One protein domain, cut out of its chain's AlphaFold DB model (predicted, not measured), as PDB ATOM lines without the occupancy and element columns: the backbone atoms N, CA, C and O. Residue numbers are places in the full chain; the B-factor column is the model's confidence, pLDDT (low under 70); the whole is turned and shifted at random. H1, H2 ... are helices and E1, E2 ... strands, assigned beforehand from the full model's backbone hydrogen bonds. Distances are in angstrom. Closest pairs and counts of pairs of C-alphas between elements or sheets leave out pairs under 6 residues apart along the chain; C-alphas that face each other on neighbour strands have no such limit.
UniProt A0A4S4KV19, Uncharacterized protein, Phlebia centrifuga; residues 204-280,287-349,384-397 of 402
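What this domain is: This is residues 204 to 280, 287 to 349 and 384 to 397 of the 402 residues of an uncharacterized protein of Phlebia centrifuga (UniProt A0A4S4KV19). A strongly twisted sheet of four parallel strands, in the order E3 E2 E1 E6, has the long helix H4 over E3 and E2 on one face and H3 over the other face. The two-stranded E4 and E5, antiparallel, make one end of the elongated outline, the small helices H5 and H6 the other, and H7 packs on H4. The printed part has 154 residues with seven named helices and six named strands, in the order E1 H1 E2 H2 H3 E3 E4 E5 H4 H5 H6 H7 E6. The class is mixed, helices and strands; the whole is only just compact, close to loose, with a radius of gyration of the C-alphas of 17.8 A and spans of 66 by 36 by 25 A.

Where its parts are: Find C-alpha 205 at (-13.987, -20.434, 36.197); from there E1 runs 19.5 A to residue 211. Next come H1, residues 221 to 227, E2, 236 to 242 and 18.7 A long, H2, 244 to 247, and H3, 249 to 262 and 19.7 A long. E3, 267 to 271, runs on into E4, 274 to 277, at 15 degrees. After E5, 288 to 291, look for C-alpha 295 at (-23.479, -29.754, 53.087), where H4 begins its 26.6 A to residue 313. H5, 317 to 320, H6, 323 to 328, and H7, 339 to 344, follow; E6, 390 to 394, ends at (-20.060, -32.305, 31.325).

How they stand to each other: In the sheet, look for N 208 and O 238 of E1 and E2, 2.9 A apart, N 269 and O 239 of E3 and E2, 2.8 A, and N 391 and O 205 of E6 and E1, 2.8 A. E1, H1, E2 and E2, H2 H3, E3 are strand-helix-strand units, parallel neighbour strands joined through helices, with right-handed crossovers. H3 and H4 on opposite faces give three layers, at heights over the sheet of 9.6 A and 8.8 A. The closest C-alphas of H3 and E3 are those of Ala 256 and Val 268, 6.2 A; of H4 and E2, those of Arg 236 and Ala 308, 6.0 A. H2 only grazes the sheet; H1 is only just not on it, with 4 pairs of C-alphas within 10 A. H7 touches residues 298 to 306 of H4 alone, closest at C-alphas 299 and 343, 6.9 A, at a shallow tilt of 15 degrees, opposite ways. H5 and H6 only just touch, with 3 pairs of C-alphas within 8 A, and only at the corner, closest at C-alphas 319 and 326, 5.6 A. Between E4 and E5, N 277 and O 288 are 2.7 A apart. Every O i to N i+4 pair is within hydrogen-bond range in H1, H3, H4, H6 and H7; H2 and H5 are too short for one.

The domain as a whole: The two farthest C-alphas, those of Gly 280 and Asp 324, are 67.6 A apart. Residues 281 to 286 and 350 to 383 are not printed; the C-alphas across these cuts are 11.0 A and 25.7 A apart. Of the links that are printed whole, none is long. Mean pLDDT of the printed part is 84.8; residues 278 to 280, 346 to 349, 384 and 396 to 397 are under 70.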
ATOM      1  N   GLN A 204     -14.986 -17.345  33.513       91.19
ATOM      2  CA  GLN A 204     -13.704 -17.154  34.204       91.19
ATOM      3  C   GLN A 204     -13.267 -18.409  34.969       91.19
ATOM      4  O   GLN A 204     -12.081 -18.748  34.978       91.19
ATOM      5  N   ILE A 205     -14.224 -19.139  35.548       94.31
ATOM      6  CA  ILE A 205     -13.987 -20.434  36.197       94.31
ATOM      7  C   ILE A 205     -14.684 -21.537  35.395       94.31
ATOM      8  O   ILE A 205     -15.849 -21.403  35.033       94.31
ATOM      9  N   LEU A 206     -13.990 -22.639  35.127       95.25
ATOM     10  CA  LEU A 206     -14.507 -23.818  34.439       95.25
ATOM     11  C   LEU A 206     -14.609 -24.994  35.412       95.25
ATOM     12  O   LEU A 206     -13.614 -25.424  35.989       95.25
ATOM     13  N   LEU A 207     -15.809 -25.543  35.553       96.00
ATOM     14  CA  LEU A 207     -16.083 -26.777  36.277       96.00
ATOM     15  C   LEU A 207     -16.216 -27.929  35.283       96.00
ATOM     16  O   LEU A 207     -17.096 -27.908  34.421       96.00
ATOM     17  N   ILE A 208     -15.381 -28.957  35.425       95.31
ATOM     18  CA  ILE A 208     -15.432 -30.155  34.581       95.31
ATOM     19  C   ILE A 208     -15.965 -31.317  35.405       95.31
ATOM     20  O   ILE A 208     -15.311 -31.776  36.339       95.31
ATOM     21  N   LEU A 209     -17.156 -31.805  35.062       94.81
ATOM     22  CA  LEU A 209     -17.776 -32.921  35.772       94.81
ATOM     23  C   LEU A 209     -17.234 -34.261  35.272       94.81
ATOM     24  O   LEU A 209     -17.451 -34.647  34.120       94.81
ATOM     25  N   LEU A 210     -16.601 -35.001  36.176       94.88
ATOM     26  CA  LEU A 210     -16.058 -36.336  35.949       94.88
ATOM     27  C   LEU A 210     -16.920 -37.362  36.683       94.88
ATOM     28  O   LEU A 210     -17.201 -37.211  37.865       94.88
ATOM     29  N   ASP A 211     -17.366 -38.419  36.012       93.25
ATOM     30  CA  ASP A 211     -18.032 -39.542  36.684       93.25
ATOM     31  C   ASP A 211     -16.971 -40.434  37.347       93.25
ATOM     32  O   ASP A 211     -16.084 -40.941  36.657       93.25
ATOM     33  N   SER A 212     -17.069 -40.654  38.663       93.12
ATOM     34  CA  SER A 212     -16.067 -41.394  39.454       93.12
ATOM     35  C   SER A 212     -15.801 -42.824  38.975       93.12
ATOM     36  O   SER A 212     -14.773 -43.410  39.307       93.12
ATOM     37  N   ARG A 213     -16.709 -43.398  38.178       90.31
ATOM     38  CA  ARG A 213     -16.554 -44.744  37.615       90.31
ATOM     39  C   ARG A 213     -15.514 -44.813  36.498       90.31
ATOM     40  O   ARG A 213     -14.951 -45.877  36.279       90.31
ATOM     41  N   CYS A 214     -15.318 -43.724  35.754       90.25
ATOM     42  CA  CYS A 214     -14.364 -43.665  34.644       90.25
ATOM     43  C   CYS A 214     -13.971 -42.201  34.355       90.25
ATOM     44  O   CYS A 214     -14.348 -41.658  33.314       90.25
ATOM     45  N   PRO A 215     -13.259 -41.522  35.274       91.81
ATOM     46  CA  PRO A 215     -12.993 -40.086  35.161       91.81
ATOM     47  C   PRO A 215     -12.163 -39.717  33.925       91.81
ATOM     48  O   PRO A 215     -12.399 -38.667  33.331       91.81
ATOM     49  N   LEU A 216     -11.266 -40.602  33.477       88.81
ATOM     50  CA  LEU A 216     -10.413 -40.378  32.300       88.81
ATOM     51  C   LEU A 216     -11.220 -40.197  31.005       88.81
ATOM     52  O   LEU A 216     -10.846 -39.405  30.148       88.81
ATOM     53  N   LEU A 217     -12.382 -40.851  30.888       88.00
ATOM     54  CA  LEU A 217     -13.281 -40.682  29.739       88.00
ATOM     55  C   LEU A 217     -13.938 -39.291  29.700       88.00
ATOM     56  O   LEU A 217     -14.414 -38.849  28.650       88.00
ATOM     57  N   HIS A 218     -14.026 -38.627  30.852       90.19
ATOM     58  CA  HIS A 218     -14.635 -37.308  31.000       90.19
ATOM     59  C   HIS A 218     -13.618 -36.167  30.880       90.19
ATOM     60  O   HIS A 218     -14.018 -35.047  30.566       90.19
ATOM     61  N   TYR A 219     -12.328 -36.455  31.073       91.44
ATOM     62  CA  TYR A 219     -11.232 -35.504  30.907       91.44
ATOM     63  C   TYR A 219     -10.100 -36.107  30.063       91.44
ATOM     64  O   TYR A 219      -9.047 -36.457  30.598       91.44
ATOM     65  N   PRO A 220     -10.323 -36.279  28.746       88.06
ATOM     66  CA  PRO A 220      -9.299 -36.814  27.859       88.06
ATOM     67  C   PRO A 220      -8.129 -35.825  27.691       88.06
ATOM     68  O   PRO A 220      -8.333 -34.610  27.820       88.06
ATOM     69  N   PRO A 221      -6.926 -36.303  27.311       86.75
ATOM     70  CA  PRO A 221      -5.764 -35.446  27.057       86.75
ATOM     71  C   PRO A 221      -6.038 -34.317  26.055       86.75
ATOM     72  O   PRO A 221      -5.590 -33.193  26.257       86.75
ATOM     73  N   SER A 222      -6.851 -34.576  25.026       88.38
ATOM     74  CA  SER A 222      -7.244 -33.578  24.023       88.38
ATOM     75  C   SER A 222      -7.968 -32.370  24.628       88.38
ATOM     76  O   SER A 222      -7.688 -31.229  24.250       88.38
ATOM     77  N   LEU A 223      -8.847 -32.598  25.612       90.94
ATOM     78  CA  LEU A 223      -9.539 -31.535  26.342       90.94
ATOM     79  C   LEU A 223      -8.595 -30.825  27.317       90.94
ATOM     80  O   LEU A 223      -8.635 -29.600  27.415       90.94
ATOM     81  N   ALA A 224      -7.723 -31.570  28.001       90.38
ATOM     82  CA  ALA A 224      -6.727 -30.989  28.898       90.38
ATOM     83  C   ALA A 224      -5.783 -30.031  28.149       90.38
ATOM     84  O   ALA A 224      -5.597 -28.888  28.571       90.38
ATOM     85  N   SER A 225      -5.260 -30.451  26.993       88.81
ATOM     86  CA  SER A 225      -4.420 -29.624  26.118       88.81
ATOM     87  C   SER A 225      -5.182 -28.435  25.537       88.81
ATOM     88  O   SER A 225      -4.640 -27.332  25.455       88.81
ATOM     89  N   TYR A 226      -6.457 -28.622  25.171       90.69
ATOM     90  CA  TYR A 226      -7.312 -27.534  24.699       90.69
ATOM     91  C   TYR A 226      -7.483 -26.446  25.764       90.69
ATOM     92  O   TYR A 226      -7.273 -25.274  25.461       90.69
ATOM     93  N   LEU A 227      -7.797 -26.823  27.007       91.06
ATOM     94  CA  LEU A 227      -8.016 -25.885  28.114       91.06
ATOM     95  C   LEU A 227      -6.723 -25.294  28.687       91.06
ATOM     96  O   LEU A 227      -6.763 -24.221  29.281       91.06
ATOM     97  N   SER A 228      -5.581 -25.949  28.473       88.19
ATOM     98  CA  SER A 228      -4.258 -25.441  28.872       88.19
ATOM     99  C   SER A 228      -3.658 -24.463  27.854       88.19
ATOM    100  O   SER A 228      -2.546 -23.968  28.039       88.19
ATOM    101  N   ALA A 229      -4.362 -24.176  26.753       87.00
ATOM    102  CA  ALA A 229      -3.865 -23.278  25.722       87.00
ATOM    103  C   ALA A 229      -3.652 -21.842  26.262       87.00
ATOM    104  O   ALA A 229      -4.430 -21.372  27.091       87.00
ATOM    105  N   PRO A 230      -2.671 -21.073  25.742       83.19
ATOM    106  CA  PRO A 230      -2.295 -19.769  26.312       83.19
ATOM    107  C   PRO A 230      -3.430 -18.738  26.424       83.19
ATOM    108  O   PRO A 230      -3.441 -17.924  27.342       83.19
ATOM    109  N   HIS A 231      -4.412 -18.782  25.522       82.12
ATOM    110  CA  HIS A 231      -5.583 -17.894  25.539       82.12
ATOM    111  C   HIS A 231      -6.583 -18.215  26.668       82.12
ATOM    112  O   HIS A 231      -7.470 -17.415  26.961       82.12
ATOM    113  N   PHE A 232      -6.419 -19.356  27.340       85.25
ATOM    114  CA  PHE A 232      -7.159 -19.748  28.536       85.25
ATOM    115  C   PHE A 232      -6.332 -19.632  29.822       85.25
ATOM    116  O   PHE A 232      -6.857 -19.908  30.893       85.25
ATOM    117  N   ALA A 233      -5.083 -19.153  29.766       81.75
ATOM    118  CA  ALA A 233      -4.199 -19.071  30.936       81.75
ATOM    119  C   ALA A 233      -4.752 -18.202  32.087       81.75
ATOM    120  O   ALA A 233      -4.378 -18.369  33.245       81.75
ATOM    121  N   ARG A 234      -5.661 -17.268  31.779       82.12
ATOM    122  CA  ARG A 234      -6.344 -16.427  32.779       82.12
ATOM    123  C   ARG A 234      -7.579 -17.089  33.392       82.12
ATOM    124  O   ARG A 234      -8.233 -16.459  34.207       82.12
ATOM    125  N   LYS A 235      -7.923 -18.311  32.991       88.62
ATOM    126  CA  LYS A 235      -9.074 -19.057  33.509       88.62
ATOM    127  C   LYS A 235      -8.626 -20.012  34.607       88.62
ATOM    128  O   LYS A 235      -7.449 -20.367  34.698       88.62
ATOM    129  N   ARG A 236      -9.561 -20.417  35.462       92.88
ATOM    130  CA  ARG A 236      -9.321 -21.439  36.491       92.88
ATOM    131  C   ARG A 236     -10.187 -22.649  36.232       92.88
ATOM    132  O   ARG A 236     -11.394 -22.516  36.072       92.88
ATOM    133  N   THR A 237      -9.569 -23.821  36.204       94.50
ATOM    134  CA  THR A 237     -10.257 -25.086  35.943       94.50
ATOM    135  C   THR A 237     -10.300 -25.917  37.219       94.50
ATOM    136  O   THR A 237      -9.277 -26.117  37.874       94.50
ATOM    137  N   ILE A 238     -11.487 -26.411  37.561       96.00
ATOM    138  CA  ILE A 238     -11.735 -27.292  38.702       96.00
ATOM    139  C   ILE A 238     -12.349 -28.585  38.169       96.00
ATOM    140  O   ILE A 238     -13.370 -28.576  37.475       96.00
ATOM    141  N   LEU A 239     -11.732 -29.711  38.504       96.56
ATOM    142  CA  LEU A 239     -12.238 -31.043  38.213       96.56
ATOM    143  C   LEU A 239     -13.175 -31.474  39.341       96.56
ATOM    144  O   LEU A 239     -12.786 -31.507  40.505       96.56
ATOM    145  N   VAL A 240     -14.413 -31.822  39.007       95.62
ATOM    146  CA  VAL A 240     -15.424 -32.246  39.979       95.62
ATOM    147  C   VAL A 240     -15.706 -33.730  39.783       95.62
ATOM    148  O   VAL A 240     -16.385 -34.128  38.836       95.62
ATOM    149  N   LEU A 241     -15.191 -34.561  40.683       94.75
ATOM    150  CA  LEU A 241     -15.424 -35.997  40.709       94.75
ATOM    151  C   LEU A 241     -16.805 -36.286  41.306       94.75
ATOM    152  O   LEU A 241     -17.002 -36.292  42.516       94.75
ATOM    153  N   THR A 242     -17.778 -36.509  40.436       93.00
ATOM    154  CA  THR A 242     -19.177 -36.779  40.778       93.00
ATOM    155  C   THR A 242     -19.436 -38.259  41.054       93.00
ATOM    156  O   THR A 242     -18.720 -39.140  40.567       93.00
ATOM    157  N   LYS A 243     -20.538 -38.543  41.759       90.69
ATOM    158  CA  LYS A 243     -21.040 -39.897  42.046       90.69
ATOM    159  C   LYS A 243     -20.054 -40.742  42.845       90.69
ATOM    160  O   LYS A 243     -19.895 -41.938  42.582       90.69
ATOM    161  N   VAL A 244     -19.325 -40.128  43.772       91.25
ATOM    162  CA  VAL A 244     -18.375 -40.858  44.629       91.25
ATOM    163  C   VAL A 244     -19.082 -41.877  45.525       91.25
ATOM    164  O   VAL A 244     -18.492 -42.902  45.843       91.25
ATOM    165  N   ASP A 245     -20.375 -41.686  45.793       88.25
ATOM    166  CA  ASP A 245     -21.260 -42.643  46.466       88.25
ATOM    167  C   ASP A 245     -21.350 -44.005  45.745       88.25
ATOM    168  O   ASP A 245     -21.450 -45.046  46.392       88.25
ATOM    169  N   ILE A 246     -21.239 -44.032  44.411       88.06
ATOM    170  CA  ILE A 246     -21.307 -45.270  43.615       88.06
ATOM    171  C   ILE A 246     -19.968 -46.019  43.624       88.06
ATOM    172  O   ILE A 246     -19.924 -47.251  43.668       88.06
ATOM    173  N   SER A 247     -18.861 -45.281  43.549       88.44
ATOM    174  CA  SER A 247     -17.516 -45.865  43.538       88.44
ATOM    175  C   SER A 247     -16.998 -46.137  44.955       88.44
ATOM    176  O   SER A 247     -16.141 -46.995  45.148       88.44
ATOM    177  N   GLY A 248     -17.549 -45.502  45.978       90.19
ATOM    178  CA  GLY A 248     -17.055 -45.594  47.344       90.19
ATOM    179  C   GLY A 248     -15.766 -44.787  47.570       90.19
ATOM    180  O   GLY A 248     -15.019 -44.511  46.623       90.19
ATOM    181  N   PRO A 249     -15.483 -44.434  48.836       90.56
ATOM    182  CA  PRO A 249     -14.484 -43.426  49.195       90.56
ATOM    183  C   PRO A 249     -13.063 -43.819  48.782       90.56
ATOM    184  O   PRO A 249     -12.403 -43.056  48.094       90.56
ATOM    185  N   ALA A 250     -12.629 -45.055  49.057       94.31
ATOM    186  CA  ALA A 250     -11.265 -45.492  48.740       94.31
ATOM    187  C   ALA A 250     -10.908 -45.373  47.243       94.31
ATOM    188  O   ALA A 250      -9.788 -45.008  46.893       94.31
ATOM    189  N   ARG A 251     -11.862 -45.661  46.342       93.31
ATOM    190  CA  ARG A 251     -11.656 -45.503  44.890       93.31
ATOM    191  C   ARG A 251     -11.699 -44.036  44.473       93.31
ATOM    192  O   ARG A 251     -10.945 -43.644  43.590       93.31
ATOM    193  N   ALA A 252     -12.578 -43.241  45.081       93.56
ATOM    194  CA  ALA A 252     -12.656 -41.810  44.813       93.56
ATOM    195  C   ALA A 252     -11.374 -41.079  45.249       93.56
ATOM    196  O   ALA A 252     -10.855 -40.275  44.478       93.56
ATOM    197  N   ASP A 253     -10.811 -41.435  46.404       94.88
ATOM    198  CA  ASP A 253      -9.548 -40.890  46.911       94.88
ATOM    199  C   ASP A 253      -8.362 -41.280  46.025       94.88
ATOM    200  O   ASP A 253      -7.536 -40.433  45.690       94.88
ATOM    201  N   ALA A 254      -8.309 -42.538  45.569       95.19
ATOM    202  CA  ALA A 254      -7.299 -42.978  44.608       95.19
ATOM    203  C   ALA A 254      -7.388 -42.194  43.286       95.19
ATOM    204  O   ALA A 254      -6.364 -41.764  42.754       95.19
ATOM    205  N   TRP A 255      -8.603 -41.950  42.776       95.19
ATOM    206  CA  TRP A 255      -8.803 -41.116  41.589       95.19
ATOM    207  C   TRP A 255      -8.413 -39.659  41.814       95.19
ATOM    208  O   TRP A 255      -7.795 -39.062  40.936       95.19
ATOM    209  N   ALA A 256      -8.759 -39.086  42.966       94.88
ATOM    210  CA  ALA A 256      -8.379 -37.723  43.310       94.88
ATOM    211  C   ALA A 256      -6.854 -37.584  43.363       94.88
ATOM    212  O   ALA A 256      -6.305 -36.700  42.710       94.88
ATOM    213  N   HIS A 257      -6.169 -38.513  44.037       95.50
ATOM    214  CA  HIS A 257      -4.710 -38.542  44.097       95.50
ATOM    215  C   HIS A 257      -4.081 -38.663  42.703       95.50
ATOM    216  O   HIS A 257      -3.188 -37.892  42.363       95.50
ATOM    217  N   TYR A 258      -4.584 -39.577  41.870       93.62
ATOM    218  CA  TYR A 258      -4.114 -39.733  40.495       93.62
ATOM    219  C   TYR A 258      -4.279 -38.444  39.673       93.62
ATOM    220  O   TYR A 258      -3.336 -38.005  39.018       93.62
ATOM    221  N   LEU A 259      -5.455 -37.808  39.722       93.62
ATOM    222  CA  LEU A 259      -5.738 -36.585  38.964       93.62
ATOM    223  C   LEU A 259      -4.886 -35.402  39.437       93.62
ATOM    224  O   LEU A 259      -4.392 -34.654  38.599       93.62
ATOM    225  N   THR A 260      -4.681 -35.251  40.748       94.06
ATOM    226  CA  THR A 260      -3.805 -34.213  41.309       94.06
ATOM    227  C   THR A 260      -2.348 -34.435  40.911       94.06
ATOM    228  O   THR A 260      -1.678 -33.483  40.530       94.06
ATOM    229  N   THR A 261      -1.860 -35.679  40.922       93.56
ATOM    230  CA  THR A 261      -0.494 -35.991  40.472       93.56
ATOM    231  C   THR A 261      -0.319 -35.750  38.973       93.56
ATOM    232  O   THR A 261       0.682 -35.170  38.557       93.56
ATOM    233  N   LYS A 262      -1.295 -36.155  38.148       89.69
ATOM    234  CA  LYS A 262      -1.236 -35.990  36.686       89.69
ATOM    235  C   LYS A 262      -1.405 -34.535  36.242       89.69
ATOM    236  O   LYS A 262      -0.836 -34.135  35.229       89.69
ATOM    237  N   TYR A 263      -2.171 -33.743  36.992       90.94
ATOM    238  CA  TYR A 263      -2.455 -32.340  36.695       90.94
ATOM    239  C   TYR A 263      -2.222 -31.457  37.938       90.94
ATOM    240  O   TYR A 263      -3.189 -30.976  38.532       90.94
ATOM    241  N   PRO A 264      -0.957 -31.185  38.320       86.62
ATOM    242  CA  PRO A 264      -0.608 -30.531  39.591       86.62
ATOM    243  C   PRO A 264      -1.112 -29.085  39.743       86.62
ATOM    244  O   PRO A 264      -1.108 -28.552  40.846       86.62
ATOM    245  N   GLY A 265      -1.571 -28.449  38.660       85.50
ATOM    246  CA  GLY A 265      -2.186 -27.115  38.688       85.50
ATOM    247  C   GLY A 265      -3.717 -27.111  38.761       85.50
ATOM    248  O   GLY A 265      -4.317 -26.038  38.770       85.50
ATOM    249  N   LEU A 266      -4.370 -28.279  38.757       91.06
ATOM    250  CA  LEU A 266      -5.829 -28.383  38.765       91.06
ATOM    251  C   LEU A 266      -6.352 -28.787  40.140       91.06
ATOM    252  O   LEU A 266      -5.859 -29.713  40.780       91.06
ATOM    253  N   ARG A 267      -7.427 -28.120  40.562       93.62
ATOM    254  CA  ARG A 267      -8.160 -28.478  41.781       93.62
ATOM    255  C   ARG A 267      -9.072 -29.661  41.504       93.62
ATOM    256  O   ARG A 267      -9.777 -29.660  40.496       93.62
ATOM    257  N   VAL A 268      -9.106 -30.627  42.416       95.19
ATOM    258  CA  VAL A 268     -10.005 -31.783  42.343       95.19
ATOM    259  C   VAL A 268     -10.947 -31.761  43.541       95.19
ATOM    260  O   VAL A 268     -10.503 -31.787  44.683       95.19
ATOM    261  N   VAL A 269     -12.252 -31.721  43.280       94.06
ATOM    262  CA  VAL A 269     -13.307 -31.723  44.301       94.06
ATOM    263  C   VAL A 269     -14.154 -32.973  44.135       94.06
ATOM    264  O   VAL A 269     -14.604 -33.281  43.035       94.06
ATOM    265  N   GLN A 270     -14.402 -33.693  45.222       92.94
ATOM    266  CA  GLN A 270     -15.296 -34.848  45.228       92.94
ATOM    267  C   GLN A 270     -16.730 -34.407  45.536       92.94
ATOM    268  O   GLN A 270     -16.934 -33.483  46.315       92.94
ATOM    269  N   VAL A 271     -17.726 -35.044  44.918       88.62
ATOM    270  CA  VAL A 271     -19.146 -34.726  45.111       88.62
ATOM    271  C   VAL A 271     -20.003 -35.993  45.059       88.62
ATOM    272  O   VAL A 271     -20.001 -36.736  44.072       88.62
ATOM    273  N   GLU A 272     -20.804 -36.208  46.101       84.75
ATOM    274  CA  GLU A 272     -21.898 -37.185  46.095       84.75
ATOM    275  C   GLU A 272     -23.083 -36.674  45.274       84.75
ATOM    276  O   GLU A 272     -23.342 -35.473  45.203       84.75
ATOM    277  N   SER A 273     -23.786 -37.582  44.602       75.19
ATOM    278  CA  SER A 273     -24.898 -37.202  43.717       75.19
ATOM    279  C   SER A 273     -26.260 -37.702  44.181       75.19
ATOM    280  O   SER A 273     -27.277 -37.139  43.770       75.19
ATOM    281  N   TYR A 274     -26.304 -38.746  45.008       76.44
ATOM    282  CA  TYR A 274     -27.539 -39.424  45.381       76.44
ATOM    283  C   TYR A 274     -27.554 -39.767  46.868       76.44
ATOM    284  O   TYR A 274     -26.548 -40.197  47.420       76.44
ATOM    285  N   VAL A 275     -28.726 -39.648  47.491       78.69
ATOM    286  CA  VAL A 275     -28.987 -40.188  48.832       78.69
ATOM    287  C   VAL A 275     -30.118 -41.207  48.764       78.69
ATOM    288  O   VAL A 275     -31.071 -41.041  47.996       78.69
ATOM    289  N   GLU A 276     -30.010 -42.285  49.541       77.19
ATOM    290  CA  GLU A 276     -31.085 -43.266  49.658       77.19
ATOM    291  C   GLU A 276     -32.242 -42.665  50.467       77.19
ATOM    292  O   GLU A 276     -32.130 -42.323  51.643       77.19
ATOM    293  N   LYS A 277     -33.389 -42.538  49.813       77.31
ATOM    294  CA  LYS A 277     -34.642 -42.139  50.425       77.31
ATOM    295  C   LYS A 277     -35.199 -43.322  51.205       77.31
ATOM    296  O   LYS A 277     -35.731 -44.267  50.617       77.31
ATOM    297  N   HIS A 278     -35.138 -43.240  52.530       61.28
ATOM    298  CA  HIS A 278     -35.856 -44.164  53.402       61.28
ATOM    299  C   HIS A 278     -37.367 -44.009  53.179       61.28
ATOM    300  O   HIS A 278     -38.006 -43.077  53.668       61.28
ATOM    301  N   VAL A 279     -37.952 -44.919  52.401       57.69
ATOM    302  CA  VAL A 279     -39.407 -45.044  52.289       57.69
ATOM    303  C   VAL A 279     -39.882 -45.798  53.528       57.69
ATOM    304  O   VAL A 279     -39.409 -46.903  53.785       57.69
ATOM    305  N   GLY A 280     -40.775 -45.183  54.311       56.97
ATOM    306  CA  GLY A 280     -41.275 -45.741  55.570       56.97
ATOM    307  C   GLY A 280     -41.767 -47.188  55.446       56.97
ATOM    308  O   GLY A 280     -42.285 -47.597  54.400       56.97
ATOM    309  N   ARG A 287     -35.356 -49.531  47.072       73.50
ATOM    310  CA  ARG A 287     -34.437 -48.432  47.386       73.50
ATOM    311  C   ARG A 287     -34.679 -47.314  46.379       73.50
ATOM    312  O   ARG A 287     -34.546 -47.526  45.172       73.50
ATOM    313  N   MET A 288     -35.120 -46.163  46.863       74.00
ATOM    314  CA  MET A 288     -35.360 -44.984  46.040       74.00
ATOM    315  C   MET A 288     -34.223 -44.007  46.306       74.00
ATOM    316  O   MET A 288     -33.877 -43.804  47.458       74.00
ATOM    317  N   TYR A 289     -33.641 -43.412  45.269       76.94
ATOM    318  CA  TYR A 289     -32.577 -42.419  45.421       76.94
ATOM    319  C   TYR A 289     -33.098 -41.042  45.021       76.94
ATOM    320  O   TYR A 289     -33.846 -40.928  44.046       76.94
ATOM    321  N   GLU A 290     -32.709 -40.003  45.755       77.94
ATOM    322  CA  GLU A 290     -32.979 -38.612  45.385       77.94
ATOM    323  C   GLU A 290     -31.673 -37.828  45.184       77.94
ATOM    324  O   GLU A 290     -30.689 -38.114  45.871       77.94
ATOM    325  N   PRO A 291     -31.620 -36.884  44.218       75.19
ATOM    326  CA  PRO A 291     -30.458 -36.023  44.043       75.19
ATOM    327  C   PRO A 291     -30.209 -35.213  45.311       75.19
ATOM    328  O   PRO A 291     -31.094 -34.490  45.770       75.19
ATOM    329  N   TYR A 292     -29.009 -35.331  45.863       76.38
ATOM    330  CA  TYR A 292     -28.631 -34.660  47.097       76.38
ATOM    331  C   TYR A 292     -27.163 -34.267  47.023       76.38
ATOM    332  O   TYR A 292     -26.324 -35.081  46.649       76.38
ATOM    333  N   LEU A 293     -26.876 -33.012  47.366       76.19
ATOM    334  CA  LEU A 293     -25.521 -32.517  47.567       76.19
ATOM    335  C   LEU A 293     -25.343 -32.295  49.075       76.19
ATOM    336  O   LEU A 293     -25.930 -31.342  49.601       76.19
ATOM    337  N   PRO A 294     -24.593 -33.158  49.783       78.94
ATOM    338  CA  PRO A 294     -24.373 -32.985  51.213       78.94
ATOM    339  C   PRO A 294     -23.687 -31.654  51.522       78.94
ATOM    340  O   PRO A 294     -22.879 -31.157  50.735       78.94
ATOM    341  N   SER A 295     -23.988 -31.076  52.688       78.31
ATOM    342  CA  SER A 295     -23.479 -29.754  53.087       78.31
ATOM    343  C   SER A 295     -21.952 -29.685  53.118       78.31
ATOM    344  O   SER A 295     -21.396 -28.678  52.698       78.31
ATOM    345  N   ALA A 296     -21.280 -30.760  53.541       82.06
ATOM    346  CA  ALA A 296     -19.821 -30.842  53.541       82.06
ATOM    347  C   ALA A 296     -19.241 -30.733  52.119       82.06
ATOM    348  O   ALA A 296     -18.380 -29.896  51.874       82.06
ATOM    349  N   PHE A 297     -19.771 -31.495  51.156       82.88
ATOM    350  CA  PHE A 297     -19.320 -31.419  49.760       82.88
ATOM    351  C   PHE A 297     -19.676 -30.091  49.098       82.88
ATOM    352  O   PHE A 297     -18.911 -29.580  48.282       82.88
ATOM    353  N   ARG A 298     -20.820 -29.501  49.467       84.00
ATOM    354  CA  ARG A 298     -21.160 -28.140  49.050       84.00
ATOM    355  C   ARG A 298     -20.116 -27.149  49.552       84.00
ATOM    356  O   ARG A 298     -19.641 -26.358  48.751       84.00
ATOM    357  N   GLN A 299     -19.746 -27.219  50.830       88.69
ATOM    358  CA  GLN A 299     -18.717 -26.364  51.414       88.69
ATOM    359  C   GLN A 299     -17.400 -26.503  50.647       88.69
ATOM    360  O   GLN A 299     -16.896 -25.504  50.152       88.69
ATOM    361  N   THR A 300     -16.925 -27.731  50.415       90.38
ATOM    362  CA  THR A 300     -15.690 -27.977  49.653       90.38
ATOM    363  C   THR A 300     -15.738 -27.402  48.235       90.38
ATOM    364  O   THR A 300     -14.761 -26.820  47.772       90.38
ATOM    365  N   LEU A 301     -16.868 -27.536  47.531       90.38
ATOM    366  CA  LEU A 301     -17.021 -26.962  46.194       90.38
ATOM    367  C   LEU A 301     -17.000 -25.428  46.226       90.38
ATOM    368  O   LEU A 301     -16.386 -24.808  45.360       90.38
ATOM    369  N   VAL A 302     -17.666 -24.815  47.207       91.31
ATOM    370  CA  VAL A 302     -17.672 -23.356  47.379       91.31
ATOM    371  C   VAL A 302     -16.296 -22.837  47.764       91.31
ATOM    372  O   VAL A 302     -15.869 -21.828  47.213       91.31
ATOM    373  N   ASP A 303     -15.582 -23.533  48.642       92.38
ATOM    374  CA  ASP A 303     -14.220 -23.178  49.027       92.38
ATOM    375  C   ASP A 303     -13.286 -23.239  47.814       92.38
ATOM    376  O   ASP A 303     -12.563 -22.282  47.554       92.38
ATOM    377  N   ALA A 304     -13.391 -24.280  46.981       93.25
ATOM    378  CA  ALA A 304     -12.619 -24.376  45.741       93.25
ATOM    379  C   ALA A 304     -12.942 -23.243  44.745       93.25
ATOM    380  O   ALA A 304     -12.042 -22.723  44.084       93.25
ATOM    381  N   LEU A 305     -14.214 -22.839  44.635       93.38
ATOM    382  CA  LEU A 305     -14.620 -21.685  43.822       93.38
ATOM    383  C   LEU A 305     -14.072 -20.371  44.389       93.38
ATOM    384  O   LEU A 305     -13.603 -19.529  43.625       93.38
ATOM    385  N   LYS A 306     -14.118 -20.209  45.712       92.81
ATOM    386  CA  LYS A 306     -13.604 -19.038  46.419       92.81
ATOM    387  C   LYS A 306     -12.095 -18.915  46.252       92.81
ATOM    388  O   LYS A 306     -11.618 -17.833  45.938       92.81
ATOM    389  N   GLU A 307     -11.354 -20.009  46.385       92.56
ATOM    390  CA  GLU A 307      -9.912 -20.038  46.132       92.56
ATOM    391  C   GLU A 307      -9.579 -19.675  44.680       92.56
ATOM    392  O   GLU A 307      -8.746 -18.805  44.424       92.56
ATOM    393  N   ALA A 308     -10.268 -20.290  43.713       92.19
ATOM    394  CA  ALA A 308     -10.087 -19.967  42.300       92.19
ATOM    395  C   ALA A 308     -10.407 -18.491  42.005       92.19
ATOM    396  O   ALA A 308      -9.723 -17.859  41.206       92.19
ATOM    397  N   HIS A 309     -11.420 -17.924  42.663       92.44
ATOM    398  CA  HIS A 309     -11.738 -16.501  42.575       92.44
ATOM    399  C   HIS A 309     -10.642 -15.624  43.183       92.44
ATOM    400  O   HIS A 309     -10.226 -14.669  42.534       92.44
ATOM    401  N   THR A 310     -10.110 -15.971  44.359       91.06
ATOM    402  CA  THR A 310      -9.002 -15.221  44.972       91.06
ATOM    403  C   THR A 310      -7.752 -15.215  44.095       91.06
ATOM    404  O   THR A 310      -7.143 -14.167  43.925       91.06
ATOM    405  N   GLU A 311      -7.432 -16.326  43.427       90.44
ATOM    406  CA  GLU A 311      -6.320 -16.373  42.466       90.44
ATOM    407  C   GLU A 311      -6.542 -15.506  41.224       90.44
ATOM    408  O   GLU A 311      -5.582 -15.133  40.554       90.44
ATOM    409  N   LEU A 312      -7.796 -15.234  40.859       89.00
ATOM    410  CA  LEU A 312      -8.129 -14.340  39.749       89.00
ATOM    411  C   LEU A 312      -8.051 -12.864  40.158       89.00
ATOM    412  O   LEU A 312      -7.899 -12.008  39.288       89.00
ATOM    413  N   LEU A 313      -8.127 -12.568  41.460       88.25
ATOM    414  CA  LEU A 313      -7.881 -11.234  42.015       88.25
ATOM    415  C   LEU A 313      -6.391 -10.907  42.135       88.25
ATOM    416  O   LEU A 313      -6.048  -9.739  42.310       88.25
ATOM    417  N   GLU A 314      -5.509 -11.899  42.014       86.62
ATOM    418  CA  GLU A 314      -4.067 -11.682  42.036       86.62
ATOM    419  C   GLU A 314      -3.512 -11.369  40.634       86.62
ATOM    420  O   GLU A 314      -3.832 -12.057  39.655       86.62
ATOM    421  N   PRO A 315      -2.649 -10.346  40.503       83.06
ATOM    422  CA  PRO A 315      -1.999 -10.039  39.240       83.06
ATOM    423  C   PRO A 315      -1.051 -11.180  38.827       83.06
ATOM    424  O   PRO A 315      -0.258 -11.649  39.648       83.06
ATOM    425  N   PRO A 316      -1.066 -11.609  37.549       80.81
ATOM    426  CA  PRO A 316      -0.108 -12.580  37.026       80.81
ATOM    427  C   PRO A 316       1.346 -12.136  37.233       80.81
ATOM    428  O   PRO A 316       1.638 -10.943  37.159       80.81
ATOM    429  N   GLU A 317       2.273 -13.085  37.389       78.25
ATOM    430  CA  GLU A 317       3.709 -12.826  37.635       78.25
ATOM    431  C   GLU A 317       4.308 -11.790  36.667       78.25
ATOM    432  O   GLU A 317       4.904 -10.807  37.089       78.25
ATOM    433  N   ARG A 318       3.999 -11.905  35.368       76.25
ATOM    434  CA  ARG A 318       4.459 -10.965  34.322       76.25
ATOM    435  C   ARG A 318       4.052  -9.505  34.546       76.25
ATOM    436  O   ARG A 318       4.669  -8.610  33.976       76.25
ATOM    437  N   ILE A 319       2.958  -9.275  35.268       77.69
ATOM    438  CA  ILE A 319       2.432  -7.942  35.586       77.69
ATOM    439  C   ILE A 319       2.966  -7.484  36.944       77.69
ATOM    440  O   ILE A 319       3.253  -6.305  37.106       77.69
ATOM    441  N   ARG A 320       3.170  -8.412  37.888       77.69
ATOM    442  CA  ARG A 320       3.784  -8.129  39.196       77.69
ATOM    443  C   ARG A 320       5.188  -7.548  39.073       77.69
ATOM    444  O   ARG A 320       5.528  -6.651  39.837       77.69
ATOM    445  N   ASP A 321       5.961  -8.019  38.099       80.94
ATOM    446  CA  ASP A 321       7.347  -7.585  37.893       80.94
ATOM    447  C   ASP A 321       7.467  -6.221  37.181       80.94
ATOM    448  O   ASP A 321       8.556  -5.655  37.102       80.94
ATOM    449  N   ALA A 322       6.359  -5.671  36.665       84.75
ATOM    450  CA  ALA A 322       6.325  -4.403  35.939       84.75
ATOM    451  C   ALA A 322       5.477  -3.361  36.703       84.75
ATOM    452  O   ALA A 322       4.248  -3.415  36.627       84.75
ATOM    453  N   PRO A 323       6.091  -2.384  37.405       81.50
ATOM    454  CA  PRO A 323       5.377  -1.472  38.307       81.50
ATOM    455  C   PRO A 323       4.322  -0.616  37.592       81.50
ATOM    456  O   PRO A 323       3.227  -0.431  38.121       81.50
ATOM    457  N   ASP A 324       4.602  -0.183  36.361       82.38
ATOM    458  CA  ASP A 324       3.668   0.618  35.560       82.38
ATOM    459  C   ASP A 324       2.425  -0.194  35.161       82.38
ATOM    460  O   ASP A 324       1.296   0.290  35.225       82.38
ATOM    461  N   LYS A 325       2.613  -1.475  34.816       79.38
ATOM    462  CA  LYS A 325       1.511  -2.380  34.453       79.38
ATOM    463  C   LYS A 325       0.709  -2.818  35.670       79.38
ATOM    464  O   LYS A 325      -0.488  -3.042  35.544       79.38
ATOM    465  N   LEU A 326       1.355  -2.945  36.827       81.94
ATOM    466  CA  LEU A 326       0.695  -3.276  38.085       81.94
ATOM    467  C   LEU A 326      -0.258  -2.160  38.528       81.94
ATOM    468  O   LEU A 326      -1.363  -2.456  38.974       81.94
ATOM    469  N   ALA A 327       0.141  -0.895  38.360       77.94
ATOM    470  CA  ALA A 327      -0.693   0.259  38.690       77.94
ATOM    471  C   ALA A 327      -1.956   0.354  37.811       77.94
ATOM    472  O   ALA A 327      -3.016   0.735  38.303       77.94
ATOM    473  N   ALA A 328      -1.855  -0.034  36.536       81.56
ATOM    474  CA  ALA A 328      -2.975  -0.062  35.593       81.56
ATOM    475  C   ALA A 328      -3.808  -1.360  35.650       81.56
ATOM    476  O   ALA A 328      -4.845  -1.471  34.994       81.56
ATOM    477  N   TRP A 329      -3.373  -2.376  36.403       81.56
ATOM    478  CA  TRP A 329      -4.007  -3.689  36.364       81.56
ATOM    479  C   TRP A 329      -5.338  -3.717  37.121       81.56
ATOM    480  O   TRP A 329      -5.405  -3.466  38.326       81.56
ATOM    481  N   LYS A 330      -6.401  -4.117  36.418       79.88
ATOM    482  CA  LYS A 330      -7.710  -4.436  36.999       79.88
ATOM    483  C   LYS A 330      -7.950  -5.956  36.976       79.88
ATOM    484  O   LYS A 330      -7.608  -6.610  35.981       79.88
ATOM    485  N   PRO A 331      -8.546  -6.537  38.036       80.69
ATOM    486  CA  PRO A 331      -8.943  -7.938  38.026       80.69
ATOM    487  C   PRO A 331      -9.947  -8.238  36.901       80.69
ATOM    488  O   PRO A 331     -10.860  -7.448  36.680       80.69
ATOM    489  N   PRO A 332      -9.846  -9.400  36.233       78.56
ATOM    490  CA  PRO A 332     -10.790  -9.815  35.193       78.56
ATOM    491  C   PRO A 332     -12.142 -10.295  35.753       78.56
ATOM    492  O   PRO A 332     -12.980 -10.791  35.005       78.56
ATOM    493  N   VAL A 333     -12.327 -10.243  37.073       83.50
ATOM    494  CA  VAL A 333     -13.492 -10.770  37.787       83.50
ATOM    495  C   VAL A 333     -14.030  -9.740  38.759       83.50
ATOM    496  O   VAL A 333     -13.299  -8.882  39.257       83.50
ATOM    497  N   ARG A 334     -15.313  -9.887  39.089       83.75
ATOM    498  CA  ARG A 334     -15.963  -9.097  40.128       83.75
ATOM    499  C   ARG A 334     -15.200  -9.243  41.442       83.75
ATOM    500  O   ARG A 334     -14.925 -10.362  41.865       83.75
ATOM    501  N   ARG A 335     -14.891  -8.129  42.105       82.88
ATOM    502  CA  ARG A 335     -14.072  -8.120  43.333       82.88
ATOM    503  C   ARG A 335     -14.769  -8.776  44.520       82.88
ATOM    504  O   ARG A 335     -14.156  -9.546  45.251       82.88
ATOM    505  N   GLU A 336     -16.055  -8.496  44.681       83.56
ATOM    506  CA  GLU A 336     -16.844  -8.957  45.821       83.56
ATOM    507  C   GLU A 336     -17.888  -9.981  45.386       83.56
ATOM    508  O   GLU A 336     -18.758  -9.690  44.564       83.56
ATOM    509  N   VAL A 337     -17.818 -11.176  45.970       85.81
ATOM    510  CA  VAL A 337     -18.775 -12.263  45.749       85.81
ATOM    511  C   VAL A 337     -19.313 -12.715  47.102       85.81
ATOM    512  O   VAL A 337     -18.545 -13.015  48.017       85.81
ATOM    513  N   ASP A 338     -20.638 -12.773  47.233       86.12
ATOM    514  CA  ASP A 338     -21.297 -13.276  48.439       86.12
ATOM    515  C   ASP A 338     -21.318 -14.814  48.442       86.12
ATOM    516  O   ASP A 338     -22.252 -15.469  47.966       86.12
ATOM    517  N   TRP A 339     -20.249 -15.401  48.977       86.69
ATOM    518  CA  TRP A 339     -20.115 -16.850  49.133       86.69
ATOM    519  C   TRP A 339     -21.067 -17.431  50.190       86.69
ATOM    520  O   TRP A 339     -21.445 -18.598  50.089       86.69
ATOM    521  N   GLY A 340     -21.481 -16.630  51.182       82.88
ATOM    522  CA  GLY A 340     -22.391 -17.054  52.251       82.88
ATOM    523  C   GLY A 340     -23.792 -17.323  51.712       82.88
ATOM    524  O   GLY A 340     -24.340 -18.409  51.912       82.88
ATOM    525  N   ALA A 341     -24.313 -16.407  50.892       82.50
ATOM    526  CA  ALA A 341     -25.567 -16.624  50.174       82.50
ATOM    527  C   ALA A 341     -25.530 -17.892  49.303       82.50
ATOM    528  O   ALA A 341     -26.539 -18.593  49.180       82.50
ATOM    529  N   LEU A 342     -24.371 -18.229  48.726       80.62
ATOM    530  CA  LEU A 342     -24.209 -19.427  47.904       80.62
ATOM    531  C   LEU A 342     -24.147 -20.726  48.723       80.62
ATOM    532  O   LEU A 342     -24.492 -21.778  48.185       80.62
ATOM    533  N   LEU A 343     -23.780 -20.685  50.005       83.19
ATOM    534  CA  LEU A 343     -23.864 -21.826  50.930       83.19
ATOM    535  C   LEU A 343     -25.288 -22.021  51.469       83.19
ATOM    536  O   LEU A 343     -25.769 -23.156  51.548       83.19
ATOM    537  N   ASP A 344     -25.987 -20.920  51.741       78.06
ATOM    538  CA  ASP A 344     -27.331 -20.925  52.326       78.06
ATOM    539  C   ASP A 344     -28.450 -21.133  51.294       78.06
ATOM    540  O   ASP A 344     -29.556 -21.571  51.633       78.06
ATOM    541  N   ALA A 345     -28.187 -20.860  50.009       72.12
ATOM    542  CA  ALA A 345     -29.187 -20.981  48.956       72.12
ATOM    543  C   ALA A 345     -29.785 -22.399  48.902       72.12
ATOM    544  O   ALA A 345     -29.094 -23.386  48.651       72.12
ATOM    545  N   ARG A 346     -31.099 -22.544  49.079       59.44
ATOM    546  CA  ARG A 346     -31.788 -23.806  48.764       59.44
ATOM    547  C   ARG A 346     -31.934 -23.941  47.248       59.44
ATOM    548  O   ARG A 346     -32.197 -22.950  46.574       59.44
ATOM    549  N   TRP A 347     -31.843 -25.168  46.723       50.94
ATOM    550  CA  TRP A 347     -31.941 -25.482  45.282       50.94
ATOM    551  C   TRP A 347     -33.115 -24.778  44.566       50.94
ATOM    552  O   TRP A 347     -33.003 -24.369  43.415       50.94
ATOM    553  N   SER A 348     -34.233 -24.558  45.265       46.88
ATOM    554  CA  SER A 348     -35.426 -23.872  44.754       46.88
ATOM    555  C   SER A 348     -35.260 -22.371  44.467       46.88
ATOM    556  O   SER A 348     -36.027 -21.829  43.675       46.88
ATOM    557  N   SER A 349     -34.299 -21.688  45.095       45.16
ATOM    558  CA  SER A 349     -34.084 -20.241  44.925       45.16
ATOM    559  C   SER A 349     -33.179 -19.899  43.733       45.16
ATOM    560  O   SER A 349     -33.183 -18.761  43.277       45.16
ATOM    561  N   ASP A 384     -16.335  -2.427  36.181       58.59
ATOM    562  CA  ASP A 384     -16.145  -3.683  36.915       58.59
ATOM    563  C   ASP A 384     -17.209  -4.710  36.472       58.59
ATOM    564  O   ASP A 384     -18.394  -4.375  36.428       58.59
ATOM    565  N   PRO A 385     -16.828  -5.959  36.146       71.50
ATOM    566  CA  PRO A 385     -17.772  -6.944  35.634       71.50
ATOM    567  C   PRO A 385     -18.876  -7.240  36.659       71.50
ATOM    568  O   PRO A 385     -18.602  -7.558  37.820       71.50
ATOM    569  N   ASP A 386     -20.133  -7.205  36.209       76.44
ATOM    570  CA  ASP A 386     -21.318  -7.346  37.071       76.44
ATOM    571  C   ASP A 386     -21.414  -8.719  37.765       76.44
ATOM    572  O   ASP A 386     -21.957  -8.853  38.874       76.44
ATOM    573  N   PHE A 387     -20.870  -9.760  37.124       83.69
ATOM    574  CA  PHE A 387     -21.011 -11.152  37.546       83.69
ATOM    575  C   PHE A 387     -19.693 -11.926  37.455       83.69
ATOM    576  O   PHE A 387     -18.911 -11.753  36.522       83.69
ATOM    577  N   LEU A 388     -19.492 -12.855  38.396       86.94
ATOM    578  CA  LEU A 388     -18.526 -13.943  38.248       86.94
ATOM    579  C   LEU A 388     -19.174 -15.061  37.423       86.94
ATOM    580  O   LEU A 388     -20.185 -15.632  37.840       86.94
ATOM    581  N   THR A 389     -18.603 -15.395  36.269       90.12
ATOM    582  CA  THR A 389     -19.134 -16.435  35.385       90.12
ATOM    583  C   THR A 389     -18.437 -17.773  35.629       90.12
ATOM    584  O   THR A 389     -17.207 -17.907  35.591       90.12
ATOM    585  N   VAL A 390     -19.255 -18.799  35.868       91.62
ATOM    586  CA  VAL A 390     -18.810 -20.181  36.067       91.62
ATOM    587  C   VAL A 390     -19.379 -21.047  34.948       91.62
ATOM    588  O   VAL A 390     -20.593 -21.192  34.809       91.62
ATOM    589  N   GLY A 391     -18.491 -21.626  34.149       92.31
ATOM    590  CA  GLY A 391     -18.821 -22.522  33.053       92.31
ATOM    591  C   GLY A 391     -18.858 -23.964  33.517       92.31
ATOM    592  O   GLY A 391     -17.988 -24.399  34.263       92.31
ATOM    593  N   LEU A 392     -19.842 -24.726  33.049       93.31
ATOM    594  CA  LEU A 392     -19.960 -26.148  33.351       93.31
ATOM    595  C   LEU A 392     -19.734 -26.972  32.085       93.31
ATOM    596  O   LEU A 392     -20.461 -26.820  31.103       93.31
ATOM    597  N   ILE A 393     -18.765 -27.882  32.130       92.00
ATOM    598  CA  ILE A 393     -18.482 -28.844  31.066       92.00
ATOM    599  C   ILE A 393     -18.773 -30.241  31.606       92.00
ATOM    600  O   ILE A 393     -18.190 -30.689  32.592       92.00
ATOM    601  N   ALA A 394     -19.694 -30.946  30.956       85.62
ATOM    602  CA  ALA A 394     -20.060 -32.305  31.325       85.62
ATOM    603  C   ALA A 394     -20.406 -33.116  30.078       85.62
ATOM    604  O   ALA A 394     -21.054 -32.620  29.154       85.62
ATOM    605  N   LYS A 395     -20.030 -34.397  30.068       71.75
ATOM    606  CA  LYS A 395     -20.449 -35.319  29.009       71.75
ATOM    607  C   LYS A 395     -21.921 -35.673  29.215       71.75
ATOM    608  O   LYS A 395     -22.279 -36.317  30.205       71.75
ATOM    609  N   ARG A 396     -22.785 -35.281  28.275       60.16
ATOM    610  CA  ARG A 396     -24.175 -35.748  28.246       60.16
ATOM    611  C   ARG A 396     -24.151 -37.254  27.969       60.16
ATOM    612  O   ARG A 396     -23.743 -37.682  26.897       60.16
ATOM    613  N   ARG A 397     -24.589 -38.077  28.928       48.53
ATOM    614  CA  ARG A 397     -25.001 -39.447  28.606       48.53
ATOM    615  C   ARG A 397     -26.370 -39.346  27.952       48.53
ATOM    616  O   ARG A 397     -27.367 -39.179  28.651       48.53
TER     617      ARG A 397